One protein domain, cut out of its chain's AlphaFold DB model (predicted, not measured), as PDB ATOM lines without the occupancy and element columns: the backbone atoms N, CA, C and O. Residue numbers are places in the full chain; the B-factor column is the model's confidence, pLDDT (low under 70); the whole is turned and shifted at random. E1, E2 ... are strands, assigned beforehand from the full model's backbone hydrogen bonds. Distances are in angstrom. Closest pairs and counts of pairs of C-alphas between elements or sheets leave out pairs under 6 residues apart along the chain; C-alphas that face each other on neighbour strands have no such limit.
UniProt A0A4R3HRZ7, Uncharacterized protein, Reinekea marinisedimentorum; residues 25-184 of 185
ATOM      1  N   GLU A  25      82.635 101.275 144.676       78.75
ATOM      2  CA  GLU A  25      84.072 101.134 144.517       78.75
ATOM      3  C   GLU A  25      84.661 102.456 144.082       78.75
ATOM      4  O   GLU A  25      84.015 103.232 143.387       78.75
ATOM      5  N   TYR A  26      85.906 102.709 144.465       84.38
ATOM      6  CA  TYR A  26      86.652 103.832 143.921       84.38
ATOM      7  C   TYR A  26      87.966 103.356 143.318       84.38
ATOM      8  O   TYR A  26      88.569 102.372 143.753       84.38
ATOM      9  N   CYS A  27      88.454 104.110 142.343       87.75
ATOM     10  CA  CYS A  27      89.830 104.015 141.900       87.75
ATOM     11  C   CYS A  27      90.440 105.414 141.802       87.75
ATOM     12  O   CYS A  27      89.751 106.410 141.573       87.75
ATOM     13  N   VAL A  28      91.751 105.486 142.020       91.12
ATOM     14  CA  VAL A  28      92.537 106.714 141.901       91.12
ATOM     15  C   VAL A  28      93.478 106.526 140.724       91.12
ATOM     16  O   VAL A  28      94.267 105.580 140.717       91.12
ATOM     17  N   GLY A  29      93.350 107.388 139.722       92.06
ATOM     18  CA  GLY A  29      94.285 107.485 138.614       92.06
ATOM     19  C   GLY A  29      95.203 108.689 138.778       92.06
ATOM     20  O   GLY A  29      95.124 109.437 139.756       92.06
ATOM     21  N   LYS A  30      96.084 108.884 137.801       94.19
ATOM     22  CA  LYS A  30      96.861 110.117 137.695       94.19
ATOM     23  C   LYS A  30      95.931 111.215 137.182       94.19
ATOM     24  O   LYS A  30      95.331 111.023 136.137       94.19
ATOM     25  N   ASP A  31      95.815 112.324 137.907       95.12
ATOM     26  CA  ASP A  31      94.938 113.467 137.593       95.12
ATOM     27  C   ASP A  31      93.424 113.224 137.727       95.12
ATOM     28  O   ASP A  31      92.629 114.101 137.393       95.12
ATOM     29  N   PHE A  32      92.971 112.082 138.252       94.38
ATOM     30  CA  PHE A  32      91.537 111.857 138.452       94.38
ATOM     31  C   PHE A  32      91.213 110.832 139.539       94.38
ATOM     32  O   PHE A  32      92.023 109.984 139.920       94.38
ATOM     33  N   VAL A  33      89.972 110.889 140.015       92.81
ATOM     34  CA  VAL A  33      89.361 109.884 140.886       92.81
ATOM     35  C   VAL A  33      88.017 109.497 140.300       92.81
ATOM     36  O   VAL A  33      87.233 110.373 139.939       92.81
ATOM     37  N   ALA A  34      87.735 108.200 140.250       90.25
ATOM     38  CA  ALA A  34      86.433 107.679 139.864       90.25
ATOM     39  C   ALA A  34      85.814 106.896 141.017       90.25
ATOM     40  O   ALA A  34      86.517 106.194 141.745       90.25
ATOM     41  N   ILE A  35      84.499 107.004 141.163       85.19
ATOM     42  CA  ILE A  35      83.716 106.210 142.101       85.19
ATOM     43  C   ILE A  35      82.469 105.678 141.399       85.19
ATOM     44  O   ILE A  35      81.764 106.405 140.696       85.19
ATOM     45  N   ASP A  36      82.222 104.393 141.584       79.94
ATOM     46  CA  ASP A  36      80.952 103.748 141.303       79.94
ATOM     47  C   ASP A  36      80.227 103.688 142.633       79.94
ATOM     48  O   ASP A  36      80.713 103.083 143.586       79.94
ATOM     49  N   ALA A  37      79.119 104.399 142.732       65.06
ATOM     50  CA  ALA A  37      78.425 104.621 143.984       65.06
ATOM     51  C   ALA A  37      76.990 104.131 143.813       65.06
ATOM     52  O   ALA A  37      76.190 104.758 143.116       65.06
ATOM     53  N   ARG A  38      76.670 102.995 144.431       61.72
ATOM     54  CA  ARG A  38      75.296 102.497 144.554       61.72
ATOM     55  C   ARG A  38      74.755 103.046 145.870       61.72
ATOM     56  O   ARG A  38      75.537 103.246 146.794       61.72
ATOM     57  N   GLY A  39      73.471 103.394 145.922       47.78
ATOM     58  CA  GLY A  39      72.752 103.761 147.156       47.78
ATOM     59  C   GLY A  39      73.237 104.992 147.946       47.78
ATOM     60  O   GLY A  39      72.535 105.497 148.814       47.78
ATOM     61  N   ILE A  40      74.401 105.539 147.631       49.97
ATOM     62  CA  ILE A  40      74.823 106.893 147.966       49.97
ATOM     63  C   ILE A  40      73.800 107.838 147.331       49.97
ATOM     64  O   ILE A  40      73.397 107.619 146.188       49.97
ATOM     65  N   LEU A  41      73.347 108.848 148.079       47.28
ATOM     66  CA  LEU A  41      72.273 109.759 147.683       47.28
ATOM     67  C   LEU A  41      72.790 110.714 146.598       47.28
ATOM     68  O   LEU A  41      73.002 111.904 146.796       47.28
ATOM     69  N   LEU A  42      73.051 110.151 145.428       52.03
ATOM     70  CA  LEU A  42      73.335 110.856 144.203       52.03
ATOM     71  C   LEU A  42      71.984 111.133 143.562       52.03
ATOM     72  O   LEU A  42      71.156 110.236 143.421       52.03
ATOM     73  N   SER A  43      71.750 112.378 143.164       50.03
ATOM     74  CA  SER A  43      70.631 112.734 142.293       50.03
ATOM     75  C   SER A  43      70.827 112.085 140.915       50.03
ATOM     76  O   SER A  43      71.251 112.745 139.971       50.03
ATOM     77  N   ALA A  44      70.604 110.778 140.814       55.97
ATOM     78  CA  ALA A  44      70.738 109.995 139.598       55.97
ATOM     79  C   ALA A  44      69.581 108.996 139.503       55.97
ATOM     80  O   ALA A  44      69.301 108.258 140.442       55.97
ATOM     81  N   GLU A  45      68.916 108.968 138.349       56.75
ATOM     82  CA  GLU A  45      67.778 108.076 138.072       56.75
ATOM     83  C   GLU A  45      68.207 106.615 137.812       56.75
ATOM     84  O   GLU A  45      67.365 105.741 137.616       56.75
ATOM     85  N   GLY A  46      69.515 106.328 137.824       64.00
ATOM     86  CA  GLY A  46      70.086 105.004 137.586       64.00
ATOM     87  C   GLY A  46      71.570 104.907 137.975       64.00
ATOM     88  O   GLY A  46      72.125 105.854 138.536       64.00
ATOM     89  N   PRO A  47      72.233 103.770 137.687       72.44
ATOM     90  CA  PRO A  47      73.642 103.549 138.015       72.44
ATOM     91  C   PRO A  47      74.547 104.588 137.350       72.44
ATOM     92  O   PRO A  47      74.514 104.760 136.129       72.44
ATOM     93  N   THR A  48      75.383 105.264 138.138       78.62
ATOM     94  CA  THR A  48      76.305 106.282 137.624       78.62
ATOM     95  C   THR A  48      77.715 106.091 138.150       78.62
ATOM     96  O   THR A  48      77.923 105.771 139.316       78.62
ATOM     97  N   THR A  49      78.690 106.368 137.290       82.88
ATOM     98  CA  THR A  49      80.079 106.564 137.696       82.88
ATOM     99  C   THR A  49      80.330 108.060 137.819       82.88
ATOM    100  O   THR A  49      80.091 108.827 136.882       82.88
ATOM    101  N   GLN A  50      80.785 108.481 138.993       86.50
ATOM    102  CA  GLN A  50      81.161 109.860 139.278       86.50
ATOM    103  C   GLN A  50      82.672 109.984 139.123       86.50
ATOM    104  O   GLN A  50      83.423 109.161 139.645       86.50
ATOM    105  N   ILE A  51      83.124 111.018 138.429       90.94
ATOM    106  CA  ILE A  51      84.546 111.250 138.180       90.94
ATOM    107  C   ILE A  51      84.866 112.671 138.606       90.94
ATOM    108  O   ILE A  51      84.129 113.597 138.271       90.94
ATOM    109  N   VAL A  52      85.964 112.853 139.331       93.94
ATOM    110  CA  VAL A  52      86.589 114.164 139.487       93.94
ATOM    111  C   VAL A  52      87.922 114.161 138.771       93.94
ATOM    112  O   VAL A  52      88.782 113.343 139.088       93.94
ATOM    113  N   THR A  53      88.078 115.081 137.828       95.00
ATOM    114  CA  THR A  53      89.319 115.330 137.093       95.00
ATOM    115  C   THR A  53      90.043 116.541 137.671       95.00
ATOM    116  O   THR A  53      89.443 117.422 138.302       95.00
ATOM    117  N   ILE A  54      91.358 116.549 137.482       95.56
ATOM    118  CA  ILE A  54      92.289 117.594 137.888       95.56
ATOM    119  C   ILE A  54      93.003 118.033 136.613       95.56
ATOM    120  O   ILE A  54      93.787 117.269 136.057       95.56
ATOM    121  N   ASP A  55      92.711 119.232 136.116       92.81
ATOM    122  CA  ASP A  55      93.403 119.732 134.924       92.81
ATOM    123  C   ASP A  55      94.832 120.215 135.243       92.81
ATOM    124  O   ASP A  55      95.265 120.260 136.399       92.81
ATOM    125  N   SER A  56      95.582 120.593 134.205       91.56
ATOM    126  CA  SER A  56      96.962 121.076 134.341       91.56
ATOM    127  C   SER A  56      97.096 122.370 135.152       91.56
ATOM    128  O   SER A  56      98.156 122.610 135.728       91.56
ATOM    129  N   ASP A  57      96.035 123.179 135.220       92.94
ATOM    130  CA  ASP A  57      95.957 124.399 136.037       92.94
ATOM    131  C   ASP A  57      95.451 124.095 137.465       92.94
ATOM    132  O   ASP A  57      95.290 124.972 138.327       92.94
ATOM    133  N   GLY A  58      95.198 122.816 137.737       91.56
ATOM    134  CA  GLY A  58      94.755 122.301 139.009       91.56
ATOM    135  C   GLY A  58      93.282 122.568 139.313       91.56
ATOM    136  O   GLY A  58      92.906 122.587 140.496       91.56
ATOM    137  N   LYS A  59      92.452 122.841 138.306       94.62
ATOM    138  CA  LYS A  59      90.997 122.972 138.432       94.62
ATOM    139  C   LYS A  59      90.376 121.602 138.670       94.62
ATOM    140  O   LYS A  59      90.749 120.615 138.049       94.62
ATOM    141  N   LEU A  60      89.394 121.567 139.570       95.50
ATOM    142  CA  LEU A  60      88.608 120.373 139.863       95.50
ATOM    143  C   LEU A  60      87.285 120.408 139.097       95.50
ATOM    144  O   LEU A  60      86.443 121.283 139.356       95.50
ATOM    145  N   GLU A  61      87.049 119.422 138.237       94.00
ATOM    146  CA  GLU A  61      85.781 119.240 137.524       94.00
ATOM    147  C   GLU A  61      85.120 117.925 137.919       94.00
ATOM    148  O   GLU A  61      85.801 116.947 138.191       94.00
ATOM    149  N   ARG A  62      83.787 117.928 138.043       90.69
ATOM    150  CA  ARG A  62      83.004 116.729 138.370       90.69
ATOM    151  C   ARG A  62      82.197 116.334 137.146       90.69
ATOM    152  O   ARG A  62      81.477 117.169 136.605       90.69
ATOM    153  N   HIS A  63      82.249 115.054 136.811       89.19
ATOM    154  CA  HIS A  63      81.499 114.437 135.731       89.19
ATOM    155  C   HIS A  63      80.627 113.318 136.293       89.19
ATOM    156  O   HIS A  63      81.028 112.599 137.212       89.19
ATOM    157  N   VAL A  64      79.423 113.195 135.741       84.75
ATOM    158  CA  VAL A  64      78.438 112.180 136.116       84.75
ATOM    159  C   VAL A  64      78.083 111.409 134.863       84.75
ATOM    160  O   VAL A  64      77.519 111.986 133.937       84.75
ATOM    161  N   LEU A  65      78.425 110.127 134.828       81.94
ATOM    162  CA  LEU A  65      78.210 109.285 133.660       81.94
ATOM    163  C   LEU A  65      77.212 108.187 133.993       81.94
ATOM    164  O   LEU A  65      77.451 107.392 134.901       81.94
ATOM    165  N   SER A  66      76.113 108.124 133.246       77.81
ATOM    166  CA  SER A  66      75.192 106.986 133.286       77.81
ATOM    167  C   SER A  66      75.915 105.734 132.825       77.81
ATOM    168  O   SER A  66      76.574 105.759 131.791       77.81
ATOM    169  N   THR A  67      75.784 104.634 133.559       73.31
ATOM    170  CA  THR A  67      76.406 103.359 133.190       73.31
ATOM    171  C   THR A  67      75.369 102.236 133.123       73.31
ATOM    172  O   THR A  67      74.299 102.351 133.723       73.31
ATOM    173  N   PRO A  68      75.655 101.132 132.404       71.69
ATOM    174  CA  PRO A  68      74.723 100.011 132.304       71.69
ATOM    175  C   PRO A  68      74.318  99.450 133.678       71.69
ATOM    176  O   PRO A  68      75.129  99.461 134.601       71.69
ATOM    177  N   PRO A  69      73.112  98.905 133.855       67.75
ATOM    178  CA  PRO A  69      72.738  98.251 135.102       67.75
ATOM    179  C   PRO A  69      73.496  96.930 135.263       67.75
ATOM    180  O   PRO A  69      73.113  95.901 134.718       67.75
ATOM    181  N   ASN A  70      74.587  96.957 136.025       67.44
ATOM    182  CA  ASN A  70      75.249  95.758 136.522       67.44
ATOM    183  C   ASN A  70      75.564  95.965 138.004       67.44
ATOM    184  O   ASN A  70      76.182  96.957 138.385       67.44
ATOM    185  N   LEU A  71      75.087  95.036 138.830       56.22
ATOM    186  CA  LEU A  71      75.100  95.136 140.286       56.22
ATOM    187  C   LEU A  71      76.472  94.856 140.902       56.22
ATOM    188  O   LEU A  71      76.625  95.116 142.079       56.22
ATOM    189  N   ASN A  72      77.457  94.341 140.159       61.03
ATOM    190  CA  ASN A  72      78.777  93.987 140.699       61.03
ATOM    191  C   ASN A  72      79.912  94.527 139.827       61.03
ATOM    192  O   ASN A  72      80.799  93.787 139.392       61.03
ATOM    193  N   LYS A  73      79.861  95.827 139.537       71.00
ATOM    194  CA  LYS A  73      80.921  96.492 138.785       71.00
ATOM    195  C   LYS A  73      82.120  96.767 139.666       71.00
ATOM    196  O   LYS A  73      81.961  97.281 140.773       71.00
ATOM    197  N   ARG A  74      83.296  96.461 139.121       78.44
ATOM    198  CA  ARG A  74      84.573  96.903 139.657       78.44
ATOM    199  C   ARG A  74      85.221  97.967 138.801       78.44
ATOM    200  O   ARG A  74      85.091  97.921 137.576       78.44
ATOM    201  N   LEU A  75      85.950  98.877 139.444       82.94
ATOM    202  CA  LEU A  75      86.669  99.955 138.765       82.94
ATOM    203  C   LEU A  75      88.174  99.692 138.692       82.94
ATOM    204  O   LEU A  75      88.828  99.325 139.669       82.94
ATOM    205  N   ARG A  76      88.753  99.974 137.526       85.81
ATOM    206  CA  ARG A  76      90.201 100.053 137.339       85.81
ATOM    207  C   ARG A  76      90.565 101.362 136.656       85.81
ATOM    208  O   ARG A  76      90.151 101.612 135.529       85.81
ATOM    209  N   CYS A  77      91.357 102.179 137.337       88.38
ATOM    210  CA  CYS A  77      91.904 103.409 136.780       88.38
ATOM    211  C   CYS A  77      93.199 103.078 136.032       88.38
ATOM    212  O   CYS A  77      94.114 102.483 136.601       88.38
ATOM    213  N   GLU A  78      93.267 103.460 134.763       88.00
ATOM    214  CA  GLU A  78      94.470 103.427 133.934       88.00
ATOM    215  C   GLU A  78      94.860 104.863 133.551       88.00
ATOM    216  O   GLU A  78      94.170 105.810 133.919       88.00
ATOM    217  N   GLU A  79      95.980 105.050 132.849       85.25
ATOM    218  CA  GLU A  79      96.587 106.377 132.645       85.25
ATOM    219  C   GLU A  79      95.639 107.423 132.029       85.25
ATOM    220  O   GLU A  79      95.679 108.578 132.435       85.25
ATOM    221  N   SER A  80      94.755 107.019 131.111       84.38
ATOM    222  CA  SER A  80      93.808 107.915 130.426       84.38
ATOM    223  C   SER A  80      92.371 107.386 130.368       84.38
ATOM    224  O   SER A  80      91.541 107.892 129.614       84.38
ATOM    225  N   ARG A  81      92.054 106.336 131.132       86.88
ATOM    226  CA  ARG A  81      90.754 105.658 131.043       86.88
ATOM    227  C   ARG A  81      90.368 104.948 132.328       86.88
ATOM    228  O   ARG A  81      91.222 104.569 133.128       86.88
ATOM    229  N   ILE A  82      89.076 104.687 132.472       87.75
ATOM    230  CA  ILE A  82      88.526 103.816 133.512       87.75
ATOM    231  C   ILE A  82      87.991 102.560 132.836       87.75
ATOM    232  O   ILE A  82      87.214 102.644 131.888       87.75
ATOM    233  N   VAL A  83      88.404 101.393 133.318       85.25
ATOM    234  CA  VAL A  83      87.906 100.095 132.859       85.25
ATOM    235  C   VAL A  83      86.947  99.538 133.901       85.25
ATOM    236  O   VAL A  83      87.264  99.489 135.091       85.25
ATOM    237  N   LEU A  84      85.775  99.119 133.436       81.12
ATOM    238  CA  LEU A  84      84.733  98.478 134.224       81.12
ATOM    239  C   LEU A  84      84.868  96.952 134.110       81.12
ATOM    240  O   LEU A  84      85.258  96.419 133.069       81.12
ATOM    241  N   SER A  85      84.537  96.223 135.177       77.88
ATOM    242  CA  SER A  85      84.638  94.752 135.200       77.88
ATOM    243  C   SER A  85      83.703  94.023 134.240       77.88
ATOM    244  O   SER A  85      83.895  92.838 133.984       77.88
ATOM    245  N   ASP A  86      82.703  94.714 133.702       74.25
ATOM    246  CA  ASP A  86      81.801  94.222 132.663       74.25
ATOM    247  C   ASP A  86      82.355  94.445 131.243       74.25
ATOM    248  O   ASP A  86      81.616  94.327 130.268       74.25
ATOM    249  N   GLY A  87      83.643  94.781 131.119       73.06
ATOM    250  CA  GLY A  87      84.332  94.969 129.843       73.06
ATOM    251  C   GLY A  87      84.133  96.349 129.225       73.06
ATOM    252  O   GLY A  87      84.657  96.597 128.145       73.06
ATOM    253  N   HIS A  88      83.415  97.253 129.885       77.88
ATOM    254  CA  HIS A  88      83.203  98.609 129.394       77.88
ATOM    255  C   HIS A  88      84.374  99.531 129.753       77.88
ATOM    256  O   HIS A  88      85.115  99.300 130.710       77.88
ATOM    257  N   MET A  89      84.530 100.614 128.994       82.75
ATOM    258  CA  MET A  89      85.571 101.619 129.201       82.75
ATOM    259  C   MET A  89      84.970 103.023 129.190       82.75
ATOM    260  O   MET A  89      84.051 103.296 128.422       82.75
ATOM    261  N   ILE A  90      85.519 103.903 130.023       84.38
ATOM    262  CA  ILE A  90      85.274 105.344 130.008       84.38
ATOM    263  C   ILE A  90      86.584 106.020 129.609       84.38
ATOM    264  O   ILE A  90      87.593 105.872 130.302       84.38
ATOM    265  N   ASP A  91      86.560 106.742 128.496       85.88
ATOM    266  CA  ASP A  91      87.680 107.554 128.023       85.88
ATOM    267  C   ASP A  91      87.649 108.930 128.703       85.88
ATOM    268  O   ASP A  91      86.604 109.584 128.733       85.88
ATOM    269  N   LEU A  92      88.775 109.358 129.277       86.19
ATOM    270  CA  LEU A  92      88.862 110.647 129.964       86.19
ATOM    271  C   LEU A  92      89.042 111.824 128.999       86.19
ATOM    272  O   LEU A  92      88.784 112.959 129.394       86.19
ATOM    273  N   GLU A  93      89.439 111.578 127.746       82.25
ATOM    274  CA  GLU A  93      89.555 112.630 126.728       82.25
ATOM    275  C   GLU A  93      88.180 113.136 126.261       82.25
ATOM    276  O   GLU A  93      88.058 114.275 125.811       82.25
ATOM    277  N   ASN A  94      87.127 112.320 126.398       72.25
ATOM    278  CA  ASN A  94      85.761 112.684 126.023       72.25
ATOM    279  C   ASN A  94      84.734 112.220 127.068       72.25
ATOM    280  O   ASN A  94      84.040 111.218 126.904       72.25
ATOM    281  N   LEU A  95      84.606 113.004 128.141       79.44
ATOM    282  CA  LEU A  95      83.636 112.766 129.218       79.44
ATOM    283  C   LEU A  95      82.208 113.239 128.884       79.44
ATOM    284  O   LEU A  95      81.291 113.001 129.665       79.44
ATOM    285  N   SER A  96      82.002 113.913 127.751       67.38
ATOM    286  CA  SER A  96      80.678 114.354 127.279       67.38
ATOM    287  C   SER A  96      79.849 113.213 126.687       67.38
ATOM    288  O   SER A  96      78.631 113.198 126.841       67.38
ATOM    289  N   GLU A  97      80.506 112.250 126.038       63.97
ATOM    290  CA  GLU A  97      79.875 111.083 125.423       63.97
ATOM    291  C   GLU A  97      80.729 109.845 125.725       63.97
ATOM    292  O   GLU A  97      81.620 109.505 124.941       63.97
ATOM    293  N   PRO A  98      80.517 109.171 126.872       58.72
ATOM    294  CA  PRO A  98      81.322 108.015 127.231       58.72
ATOM    295  C   PRO A  98      81.120 106.917 126.188       58.72
ATOM    296  O   PRO A  98      80.048 106.316 126.081       58.72
ATOM    297  N   VAL A  99      82.159 106.652 125.398       55.88
ATOM    298  CA  VAL A  99      82.111 105.567 124.425       55.88
ATOM    299  C   VAL A  99      82.354 104.263 125.164       55.88
ATOM    300  O   VAL A  99      83.488 103.851 125.391       55.88
ATOM    301  N   PHE A 100      81.261 103.594 125.506       60.78
ATOM    302  CA  PHE A 100      81.261 102.228 125.998       60.78
ATOM    303  C   PHE A 100      81.785 101.283 124.911       60.78
ATOM    304  O   PHE A 100      81.044 100.837 124.038       60.78
ATOM    305  N   ARG A 101      83.093 101.019 124.924       59.56
ATOM    306  CA  ARG A 101      83.738 100.042 124.037       59.56
ATOM    307  C   ARG A 101      84.032  98.774 124.818       59.56
ATOM    308  O   ARG A 101      84.520  98.867 125.942       59.56
ATOM    309  N   GLU A 102      83.796  97.617 124.203       55.81
ATOM    310  CA  GLU A 102      84.309  96.345 124.714       55.81
ATOM    311  C   GLU A 102      85.841  96.419 124.763       55.81
ATOM    312  O   GLU A 102      86.528  96.481 123.740       55.81
ATOM    313  N   ALA A 103      86.391  96.475 125.970       54.59
ATOM    314  CA  ALA A 103      87.813  96.405 126.213       54.59
ATOM    315  C   ALA A 103      88.213  94.927 126.325       54.59
ATOM    316  O   ALA A 103      87.642  94.205 127.146       54.59
ATOM    317  N   PRO A 104      89.222  94.446 125.576       54.12
ATOM    318  CA  PRO A 104      89.816  93.155 125.873       54.12
ATOM    319  C   PRO A 104      90.411  93.227 127.282       54.12
ATOM    320  O   PRO A 104      91.388  93.944 127.523       54.12
ATOM    321  N   ILE A 105      89.805  92.503 128.227       54.88
ATOM    322  CA  ILE A 105      90.296  92.385 129.601       54.88
ATOM    323  C   ILE A 105      91.561  91.524 129.551       54.88
ATOM    324  O   ILE A 105      91.546  90.319 129.782       54.88
ATOM    325  N   ASN A 106      92.685  92.134 129.186       53.38
ATOM    326  CA  ASN A 106      93.981  91.522 129.418       53.38
ATOM    327  C   ASN A 106      94.209  91.533 130.936       53.38
ATOM    328  O   ASN A 106      94.314  92.600 131.542       53.38
ATOM    329  N   ASN A 107      94.277  90.339 131.533       49.62
ATOM    330  CA  ASN A 107      94.429  90.038 132.968       49.62
ATOM    331  C   ASN A 107      95.749  90.541 133.604       49.62
ATOM    332  O   ASN A 107      96.282  89.907 134.506       49.62
ATOM    333  N   LYS A 108      96.350  91.634 133.115       47.22
ATOM    334  CA  LYS A 108      97.648  92.129 133.604       47.22
ATOM    335  C   LYS A 108      97.554  93.019 134.847       47.22
ATOM    336  O   LYS A 108      98.581  93.264 135.468       47.22
ATOM    337  N   SER A 109      96.367  93.489 135.211       54.03
ATOM    338  CA  SER A 109      96.148  94.273 136.427       54.03
ATOM    339  C   SER A 109      94.802  93.916 137.042       54.03
ATOM    340  O   SER A 109      93.766  93.991 136.374       54.03
ATOM    341  N   ASP A 110      94.830  93.513 138.311       61.41
ATOM    342  CA  ASP A 110      93.626  93.197 139.069       61.41
ATOM    343  C   ASP A 110      92.736  94.442 139.187       61.41
ATOM    344  O   ASP A 110      93.215  95.575 139.291       61.41
ATOM    345  N   PHE A 111      91.419  94.240 139.146       61.34
ATOM    346  CA  PHE A 111      90.473  95.291 139.506       61.34
ATOM    347  C   PHE A 111      90.701  95.670 140.970       61.34
ATOM    348  O   PHE A 111      90.757  94.791 141.834       61.34
ATOM    349  N   ASN A 112      90.859  96.967 141.239       57.16
ATOM    350  CA  ASN A 112      91.191  97.454 142.572       57.16
ATOM    351  C   ASN A 112      90.026  97.144 143.520       57.16
ATOM    352  O   ASN A 112      88.940  97.686 143.370       57.16
ATOM    353  N   SER A 113      90.249  96.292 144.518       50.25
ATOM    354  CA  SER A 113      89.216  95.824 145.452       50.25
ATOM    355  C   SER A 113      88.902  96.834 146.565       50.25
ATOM    356  O   SER A 113      88.761  96.456 147.729       50.25
ATOM    357  N   SER A 114      88.860  98.132 146.253       55.28
ATOM    358  CA  SER A 114      88.556  99.167 147.248       55.28
ATOM    359  C   SER A 114      87.053  99.405 147.315       55.28
ATOM    360  O   SER A 114      86.525 100.384 146.794       55.28
ATOM    361  N   LEU A 115      86.383  98.452 147.956       54.59
ATOM    362  CA  LEU A 115      84.964  98.476 148.274       54.59
ATOM    363  C   LEU A 115      84.656  99.622 149.273       54.59
ATOM    364  O   LEU A 115      85.171  99.634 150.390       54.59
ATOM    365  N   LEU A 116      83.773 100.553 148.895       52.94
ATOM    366  CA  LEU A 116      83.109 101.534 149.767       52.94
ATOM    367  C   LEU A 116      82.292 100.947 150.939       52.94
ATOM    368  O   LEU A 116      82.230 101.647 151.951       52.94
ATOM    369  N   PRO A 117      81.753  99.700 150.914       46.72
ATOM    370  CA  PRO A 117      81.052  99.142 152.076       46.72
ATOM    371  C   PRO A 117      81.900  99.076 153.352       46.72
ATOM    372  O   PRO A 117      81.354  98.919 154.443       46.72
ATOM    373  N   TYR A 118      83.228  99.156 153.211       50.06
ATOM    374  CA  TYR A 118      84.218  98.990 154.275       50.06
ATOM    375  C   TYR A 118      84.910 100.293 154.704       50.06
ATOM    376  O   TYR A 118      85.929 100.242 155.399       50.06
ATOM    377  N   ILE A 119      84.400 101.474 154.331       58.38
ATOM    378  CA  ILE A 119      84.880 102.726 154.941       58.38
ATOM    379  C   ILE A 119      84.266 102.839 156.342       58.38
ATOM    380  O   ILE A 119      83.324 103.586 156.572       58.38
ATOM    381  N   GLU A 120      84.801 102.072 157.287       62.19
ATOM    382  CA  GLU A 120      84.505 102.194 158.725       62.19
ATOM    383  C   GLU A 120      85.395 103.236 159.413       62.19
ATOM    384  O   GLU A 120      85.361 103.394 160.635       62.19
ATOM    385  N   ARG A 121      86.292 103.871 158.650       70.44
ATOM    386  CA  ARG A 121      87.275 104.830 159.144       70.44
ATOM    387  C   ARG A 121      87.589 105.855 158.076       70.44
ATOM    388  O   ARG A 121      87.668 105.523 156.892       70.44
ATOM    389  N   ASP A 122      87.873 107.065 158.532       82.06
ATOM    390  CA  ASP A 122      88.413 108.114 157.684       82.06
ATOM    391  C   ASP A 122      89.712 107.660 157.006       82.06
ATOM    392  O   ASP A 122      90.590 107.042 157.621       82.06
ATOM    393  N   LYS A 123      89.857 107.991 155.723       85.56
ATOM    394  CA  LYS A 123      91.046 107.681 154.933       85.56
ATOM    395  C   LYS A 123      91.402 108.851 154.030       85.56
ATOM    396  O   LYS A 123      90.553 109.419 153.352       85.56
ATOM    397  N   ALA A 124      92.689 109.167 153.985       89.81
ATOM    398  CA  ALA A 124      93.262 110.148 153.077       89.81
ATOM    399  C   ALA A 124      94.177 109.431 152.082       89.81
ATOM    400  O   ALA A 124      95.081 108.694 152.479       89.81
ATOM    401  N   ILE A 125      93.934 109.624 150.789       90.88
ATOM    402  CA  ILE A 125      94.686 108.976 149.713       90.88
ATOM    403  C   ILE A 125      95.238 110.064 148.814       90.88
ATOM    404  O   ILE A 125      94.482 110.843 148.237       90.88
ATOM    405  N   LYS A 126      96.563 110.124 148.696       94.62
ATOM    406  CA  LYS A 126      97.215 111.063 147.789       94.62
ATOM    407  C   LYS A 126      96.855 110.719 146.343       94.62
ATOM    408  O   LYS A 126      96.885 109.553 145.961       94.62
ATOM    409  N   ILE A 127      96.546 111.744 145.561       94.75
ATOM    410  CA  ILE A 127      96.318 111.639 144.122       94.75
ATOM    411  C   ILE A 127      97.576 112.164 143.437       94.75
ATOM    412  O   ILE A 127      98.042 113.264 143.749       94.75
ATOM    413  N   ASP A 128      98.148 111.371 142.537       94.38
ATOM    414  CA  ASP A 128      99.268 111.829 141.725       94.38
ATOM    415  C   ASP A 128      98.757 112.745 140.619       94.38
ATOM    416  O   ASP A 128      97.799 112.409 139.926       94.38
ATOM    417  N   THR A 129      99.403 113.900 140.453       94.00
ATOM    418  CA  THR A 129      98.949 114.930 139.515       94.00
ATOM    419  C   THR A 129     100.070 115.492 138.647       94.00
ATOM    420  O   THR A 129     101.261 115.474 138.997       94.00
ATOM    421  N   THR A 130      99.679 116.011 137.490       93.75
ATOM    422  CA  THR A 130     100.472 116.864 136.607       93.75
ATOM    423  C   THR A 130     100.642 118.255 137.196       93.75
ATOM    424  O   THR A 130     101.773 118.746 137.179       93.75
ATOM    425  N   ASP A 131      99.601 118.837 137.809       93.56
ATOM    426  CA  ASP A 131      99.742 120.074 138.583       93.56
ATOM    427  C   ASP A 131     100.727 119.849 139.736       93.56
ATOM    428  O   ASP A 131     100.449 119.124 140.692       93.56
ATOM    429  N   LYS A 132     101.903 120.475 139.647       92.12
ATOM    430  CA  LYS A 132     102.932 120.404 140.690       92.12
ATOM    431  C   LYS A 132     102.758 121.478 141.753       92.12
ATOM    432  O   LYS A 132     103.459 121.422 142.760       92.12
ATOM    433  N   SER A 133     101.912 122.479 141.550       94.06
ATOM    434  CA  SER A 133     101.774 123.614 142.464       94.06
ATOM    435  C   SER A 133     100.939 123.296 143.710       94.06
ATOM    436  O   SER A 133     101.152 123.920 144.750       94.06
ATOM    437  N   HIS A 134     100.091 122.266 143.655       97.19
ATOM    438  CA  HIS A 134      99.206 121.864 144.748       97.19
ATOM    439  C   HIS A 134      99.361 120.389 145.124       97.19
ATOM    440  O   HIS A 134      99.927 119.582 144.389       97.19
ATOM    441  N   ASN A 135      98.844 120.049 146.302       97.12
ATOM    442  CA  ASN A 135      98.647 118.681 146.751       97.12
ATOM    443  C   ASN A 135      97.170 118.308 146.613       97.12
ATOM    444  O   ASN A 135      96.288 119.080 147.004       97.12
ATOM    445  N   TYR A 136      96.919 117.091 146.136       97.69
ATOM    446  CA  TYR A 136      95.579 116.558 145.924       97.69
ATOM    447  C   TYR A 136      95.377 115.289 146.730       97.69
ATOM    448  O   TYR A 136      96.216 114.388 146.725       97.69
ATOM    449  N   THR A 137      94.256 115.232 147.441       96.62
ATOM    450  CA  THR A 137      93.925 114.105 148.309       96.62
ATOM    451  C   THR A 137      92.470 113.716 148.116       96.62
ATOM    452  O   THR A 137      91.586 114.566 148.199       96.62
ATOM    453  N   LEU A 138      92.213 112.431 147.893       93.12
ATOM    454  CA  LEU A 138      90.898 111.843 148.086       93.12
ATOM    455  C   LEU A 138      90.703 111.622 149.587       93.12
ATOM    456  O   LEU A 138      91.394 110.806 150.196       93.12
ATOM    457  N   LEU A 139      89.772 112.367 150.169       90.94
ATOM    458  CA  LEU A 139      89.282 112.145 151.518       90.94
ATOM    459  C   LEU A 139      88.037 111.271 151.451       90.94
ATOM    460  O   LEU A 139      87.047 111.632 150.815       90.94
ATOM    461  N   LEU A 140      88.120 110.128 152.113       86.75
ATOM    462  CA  LEU A 140      87.000 109.263 152.433       86.75
ATOM    463  C   LEU A 140      86.680 109.515 153.901       86.75
ATOM    464  O   LEU A 140      87.534 109.269 154.750       86.75
ATOM    465  N   SER A 141      85.502 110.050 154.187       83.56
ATOM    466  CA  SER A 141      85.077 110.373 155.548       83.56
ATOM    467  C   SER A 141      83.946 109.464 155.991       83.56
ATOM    468  O   SER A 141      83.051 109.167 155.199       83.56
ATOM    469  N   HIS A 142      83.980 109.076 157.260       81.50
ATOM    470  CA  HIS A 142      83.015 108.218 157.925       81.50
ATOM    471  C   HIS A 142      82.655 108.808 159.284       81.50
ATOM    472  O   HIS A 142      83.508 109.053 160.130       81.50
ATOM    473  N   ILE A 143      81.365 109.039 159.493       80.69
ATOM    474  CA  ILE A 143      80.822 109.473 160.776       80.69
ATOM    475  C   ILE A 143      79.776 108.447 161.174       80.69
ATOM    476  O   ILE A 143      78.884 108.142 160.389       80.69
ATOM    477  N   THR A 144      79.883 107.917 162.388       78.50
ATOM    478  CA  THR A 144      78.846 107.051 162.953       78.50
ATOM    479  C   THR A 144      78.066 107.837 163.987       78.50
ATOM    480  O   THR A 144      78.646 108.324 164.955       78.50
ATOM    481  N   ASP A 145      76.765 107.953 163.769       78.19
ATOM    482  CA  ASP A 145      75.815 108.382 164.781       78.19
ATOM    483  C   ASP A 145      75.182 107.138 165.412       78.19
ATOM    484  O   ASP A 145      74.818 106.186 164.714       78.19
ATOM    485  N   ILE A 146      75.094 107.135 166.739       72.00
ATOM    486  CA  ILE A 146      74.540 106.037 167.534       72.00
ATOM    487  C   ILE A 146      73.240 106.559 168.147       72.00
ATOM    488  O   ILE A 146      73.243 107.005 169.300       72.00
ATOM    489  N   PRO A 147      72.123 106.563 167.400       67.19
ATOM    490  CA  PRO A 147      70.838 106.889 167.990       67.19
ATOM    491  C   PRO A 147      70.530 105.900 169.123       67.19
ATOM    492  O   PRO A 147      70.791 104.699 169.022       67.19
ATOM    493  N   GLU A 148      69.983 106.404 170.229       56.78
ATOM    494  CA  GLU A 148      69.570 105.586 171.367       56.78
ATOM    495  C   GLU A 148      68.576 104.497 170.903       56.78
ATOM    496  O   GLU A 148      67.390 104.783 170.736       56.78
ATOM    497  N   LYS A 149      69.080 103.257 170.735       64.38
ATOM    498  CA  LYS A 149      68.414 101.950 170.479       64.38
ATOM    499  C   LYS A 149      68.705 101.328 169.103       64.38
ATOM    500  O   LYS A 149      68.062 101.652 168.110       64.38
ATOM    501  N   GLY A 150      69.571 100.309 169.112       67.88
ATOM    502  CA  GLY A 150      69.577  99.194 168.149       67.88
ATOM    503  C   GLY A 150      69.945  99.520 166.701       67.88
ATOM    504  O   GLY A 150      69.855  98.640 165.852       67.88
ATOM    505  N   MET A 151      70.342 100.751 166.388       71.19
ATOM    506  CA  MET A 151      70.732 101.153 165.037       71.19
ATOM    507  C   MET A 151      71.964 102.050 165.088       71.19
ATOM    508  O   MET A 151      72.032 102.957 165.911       71.19
ATOM    509  N   ASN A 152      72.893 101.824 164.166       75.06
ATOM    510  CA  ASN A 152      73.982 102.735 163.843       75.06
ATOM    511  C   ASN A 152      73.704 103.387 162.493       75.06
ATOM    512  O   ASN A 152      73.390 102.709 161.509       75.06
ATOM    513  N   LEU A 153      73.855 104.706 162.442       75.81
ATOM    514  CA  LEU A 153      73.773 105.478 161.216       75.81
ATOM    515  C   LEU A 153      75.187 105.864 160.790       75.81
ATOM    516  O   LEU A 153      75.858 106.642 161.458       75.81
ATOM    517  N   HIS A 154      75.648 105.319 159.671       75.06
ATOM    518  CA  HIS A 154      76.955 105.636 159.111       75.06
ATOM    519  C   HIS A 154      76.789 106.631 157.968       75.06
ATOM    520  O   HIS A 154      76.225 106.300 156.929       75.06
ATOM    521  N   HIS A 155      77.300 107.840 158.141       78.12
ATOM    522  CA  HIS A 155      77.438 108.821 157.076       78.12
ATOM    523  C   HIS A 155      78.806 108.659 156.408       78.12
ATOM    524  O   HIS A 155      79.836 108.729 157.077       78.12
ATOM    525  N   ILE A 156      78.818 108.454 155.091       79.06
ATOM    526  CA  ILE A 156      80.027 108.217 154.298       79.06
ATOM    527  C   ILE A 156      80.114 109.286 153.212       79.06
ATOM    528  O   ILE A 156      79.128 109.573 152.541       79.06
ATOM    529  N   SER A 157      81.295 109.862 152.995       82.75
ATOM    530  CA  SER A 157      81.516 110.777 151.872       82.75
ATOM    531  C   SER A 157      82.888 110.601 151.236       82.75
ATOM    532  O   SER A 157      83.852 110.228 151.898       82.75
ATOM    533  N   ALA A 158      82.970 110.884 149.940       86.38
ATOM    534  CA  ALA A 158      84.193 110.908 149.158       86.38
ATOM    535  C   ALA A 158      84.364 112.298 148.540       86.38
ATOM    536  O   ALA A 158      83.473 112.804 147.849       86.38
ATOM    537  N   ARG A 159      85.512 112.934 148.776       91.12
ATOM    538  CA  ARG A 159      85.801 114.300 148.326       91.12
ATOM    539  C   ARG A 159      87.247 114.424 147.876       91.12
ATOM    540  O   ARG A 159      88.156 114.010 148.585       91.12
ATOM    541  N   VAL A 160      87.469 115.064 146.734       95.31
ATOM    542  CA  VAL A 160      88.814 115.473 146.315       95.31
ATOM    543  C   VAL A 160      89.103 116.846 146.903       95.31
ATOM    544  O   VAL A 160      88.338 117.789 146.694       95.31
ATOM    545  N   VAL A 161      90.193 116.957 147.654       97.50
ATOM    546  CA  VAL A 161      90.659 118.194 148.280       97.50
ATOM    547  C   VAL A 161      91.935 118.662 147.601       97.50
ATOM    548  O   VAL A 161      92.888 117.896 147.462       97.50
ATOM    549  N   LYS A 162      91.942 119.938 147.214       97.69
ATOM    550  CA  LYS A 162      93.106 120.684 146.742       97.69
ATOM    551  C   LYS A 162      93.667 121.492 147.905       97.69
ATOM    552  O   LYS A 162      92.940 122.249 148.554       97.69
ATOM    553  N   SER A 163      94.965 121.358 148.134       97.44
ATOM    554  CA  SER A 163      95.700 122.099 149.157       97.44
ATOM    555  C   SER A 163      96.993 122.678 148.595       97.44
ATOM    556  O   SER A 163      97.515 122.199 147.589       97.44
ATOM    557  N   THR A 164      97.520 123.723 149.221       96.81
ATOM    558  CA  THR A 164      98.853 124.242 148.910       96.81
ATOM    559  C   THR A 164      99.922 123.206 149.278       96.81
ATOM    560  O   THR A 164      99.668 122.224 149.983       96.81
ATOM    561  N   ARG A 165     101.170 123.430 148.848       92.69
ATOM    562  CA  ARG A 165     102.294 122.577 149.271       92.69
ATOM    563  C   ARG A 165     102.552 122.602 150.783       92.69
ATOM    564  O   ARG A 165     103.085 121.625 151.300       92.69
ATOM    565  N   SER A 166     102.168 123.679 151.473       93.69
ATOM    566  CA  SER A 166     102.210 123.797 152.939       93.69
ATOM    567  C   SER A 166     101.052 123.084 153.644       93.69
ATOM    568  O   SER A 166     101.103 122.933 154.860       93.69
ATOM    569  N   GLY A 167     100.045 122.608 152.902       92.44
ATOM    570  CA  GLY A 167      98.880 121.904 153.443       92.44
ATOM    571  C   GLY A 167      97.653 122.788 153.677       92.44
ATOM    572  O   GLY A 167      96.645 122.294 154.176       92.44
ATOM    573  N   ASP A 168      97.695 124.066 153.290       95.88
ATOM    574  CA  ASP A 168      96.551 124.967 153.432       95.88
ATOM    575  C   ASP A 168      95.447 124.586 152.449       95.88
ATOM    576  O   ASP A 168      95.700 124.318 151.273       95.88
ATOM    577  N   PHE A 169      94.203 124.582 152.917       96.94
ATOM    578  CA  PHE A 169      93.048 124.298 152.076       96.94
ATOM    579  C   PHE A 169      92.880 125.358 150.977       96.94
ATOM    580  O   PHE A 169      92.899 126.555 151.254       96.94
ATOM    581  N   VAL A 170      92.652 124.914 149.738       97.12
ATOM    582  CA  VAL A 170      92.367 125.796 148.592       97.12
ATOM    583  C   VAL A 170      90.937 125.597 148.113       97.12
ATOM    584  O   VAL A 170      90.162 126.546 148.013       97.12
ATOM    585  N   SER A 171      90.577 124.360 147.785       96.94
ATOM    586  CA  SER A 171      89.245 124.027 147.289       96.94
ATOM    587  C   SER A 171      88.953 122.542 147.463       96.94
ATOM    588  O   SER A 171      89.820 121.741 147.812       96.94
ATOM    589  N   SER A 172      87.705 122.150 147.224       96.38
ATOM    590  CA  SER A 172      87.352 120.738 147.151       96.38
ATOM    591  C   SER A 172      86.183 120.490 146.215       96.38
ATOM    592  O   SER A 172      85.399 121.394 145.919       96.38
ATOM    593  N   LYS A 173      86.050 119.240 145.776       95.06
ATOM    594  CA  LYS A 173      84.911 118.766 145.001       95.06
ATOM    595  C   LYS A 173      84.360 117.493 145.631       95.06
ATOM    596  O   LYS A 173      85.091 116.520 145.808       95.06
ATOM    597  N   LEU A 174      83.078 117.528 145.995       87.44
ATOM    598  CA  LEU A 174      82.357 116.342 146.444       87.44
ATOM    599  C   LEU A 174      82.224 115.373 145.268       87.44
ATOM    600  O   LEU A 174      81.795 115.782 144.190       87.44
ATOM    601  N   LEU A 175      82.602 114.119 145.490       85.56
ATOM    602  CA  LEU A 175      82.486 113.044 144.514       85.56
ATOM    603  C   LEU A 175      81.219 112.217 144.782       85.56
ATOM    604  O   LEU A 175      80.463 111.941 143.854       85.56
ATOM    605  N   ALA A 176      80.973 111.875 146.051       79.81
ATOM    606  CA  ALA A 176      79.834 111.075 146.499       79.81
ATOM    607  C   ALA A 176      79.557 111.267 148.005       79.81
ATOM    608  O   ALA A 176      80.498 111.489 148.767       79.81
ATOM    609  N   GLU A 177      78.298 111.149 148.441       79.44
ATOM    610  CA  GLU A 177      77.897 111.103 149.861       79.44
ATOM    611  C   GLU A 177      76.664 110.217 150.097       79.44
ATOM    612  O   GLU A 177      75.737 110.189 149.289       79.44
ATOM    613  N   GLY A 178      76.641 109.470 151.194       75.19
ATOM    614  CA  GLY A 178      75.572 108.520 151.473       75.19
ATOM    615  C   GLY A 178      75.429 108.196 152.948       75.19
ATOM    616  O   GLY A 178      76.270 108.546 153.776       75.19
ATOM    617  N   ILE A 179      74.336 107.507 153.260       73.25
ATOM    618  CA  ILE A 179      74.010 107.059 154.608       73.25
ATOM    619  C   ILE A 179      73.733 105.561 154.556       73.25
ATOM    620  O   ILE A 179      72.941 105.112 153.734       73.25
ATOM    621  N   ARG A 180      74.353 104.801 155.455       72.56
ATOM    622  CA  ARG A 180      74.077 103.383 155.675       72.56
ATOM    623  C   ARG A 180      73.477 103.194 157.060       72.56
ATOM    624  O   ARG A 180      74.030 103.672 158.047       72.56
ATOM    625  N   LEU A 181      72.370 102.466 157.125       73.12
ATOM    626  CA  LEU A 181      71.751 102.043 158.376       73.12
ATOM    627  C   LEU A 181      72.198 100.615 158.689       73.12
ATOM    628  O   LEU A 181      72.088  99.733 157.837       73.12
ATOM    629  N   VAL A 182      72.702 100.391 159.898       72.88
ATOM    630  CA  VAL A 182      73.085  99.065 160.391       72.88
ATOM    631  C   VAL A 182      72.313  98.791 161.672       72.88
ATOM    632  O   VAL A 182      72.484  99.503 162.658       72.88
ATOM    633  N   THR A 183      71.461  97.770 161.663       72.56
ATOM    634  CA  THR A 183      70.797  97.287 162.879       72.56
ATOM    635  C   THR A 183      71.804  96.500 163.714       72.56
ATOM    636  O   THR A 183      72.529  95.665 163.175       72.56
ATOM    637  N   ILE A 184      71.873  96.787 165.012       67.06
ATOM    638  CA  ILE A 184      72.654  96.010 165.976       67.06
ATOM    639  C   ILE A 184      71.667  95.113 166.721       67.06
ATOM    640  O   ILE A 184      70.772  95.637 167.392       67.06
TER     641      ILE A 184
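Overview. This is residues 25 to 184 of the 185 residues of an uncharacterized protein of Reinekea marinisedimentorum (UniProt A0A4R3HRZ7). Three antiparallel sheets are stacked: the twisted sheet E1 to E4 is the middle layer, with the long curved sheet E8 to E11 over one face and the small sheet E5 to E7 over the other. The outer sheets cover it only in part, and the far ends of the long strands E9, E10 and E11 reach past it as an arm. The printed part has 160 residues with eleven named strands, E1 to E11 in order along the chain, and no named helix; the class is all strand. Each sheet follows chain order and is a meander, each strand the antiparallel neighbour of the one before. The whole is compact, with a radius of gyration of the C-alphas of 16.3 A and spans of 49 by 42 by 30 A.

Arrangement. The largest sheet runs E8, residues 123 to 127, E9, 134 to 145, E10, 151 to 164, and E11, 169 to 183. It is twisted; E10 bends by 52 degrees at residue 160 and E11 by 68 degrees at residue 172. Within hydrogen-bond range are N 125 and O 138 at 2.9 A, N 139 and O 159 at 2.8 A, and N 156 and O 178 at 2.9 A. The next sheet runs E1, 25 to 29, E2, 32 to 37, E3, 48 to 54, and E4, 60 to 66; N 27 and O 34 are 2.9 A apart, N 35 and O 50 2.8 A, and N 51 and O 63 2.9 A. These two sheets are face to face, their best planes 12 degrees apart and their strands at 28 degrees; the closest C-alphas of E3 and E11, Gln 50 and Leu 175, are 6.3 A apart. The third sheet runs E5, 75 to 77, E6, 81 to 84, and E7, 89 to 91, with N 76 and O 83 at 2.9 A and N 82 and O 90 at 2.9 A. It is face to face with the sheet of E1, in a stack of sheets, three in turn; the closest C-alphas of E1 and E5, Gly 29 and Cys 77, are 5.1 A apart.

Along the chain. E10 measures 39.8 A from first to last C-alpha, E11 36.6 A, E9 33.6 A, E4 20.1 A and E3 19.6 A; the other strands are shorter. E1 begins at C-alpha 25, (84.072, 101.134, 144.517), and E11 ends at C-alpha 183, (70.797, 97.287, 162.879).

Size, cuts and confidence. The farthest C-alphas, Pro 104 and Glu 148, are 51.3 A apart. The printed part has no cut. The link from E7 to E8 is long, residues 92 to 122, with no named element. The mean pLDDT of the printed part is 78.3; under 70 are residues 37 to 46, 69 to 72, 96 to 120, 147 to 150 and 184.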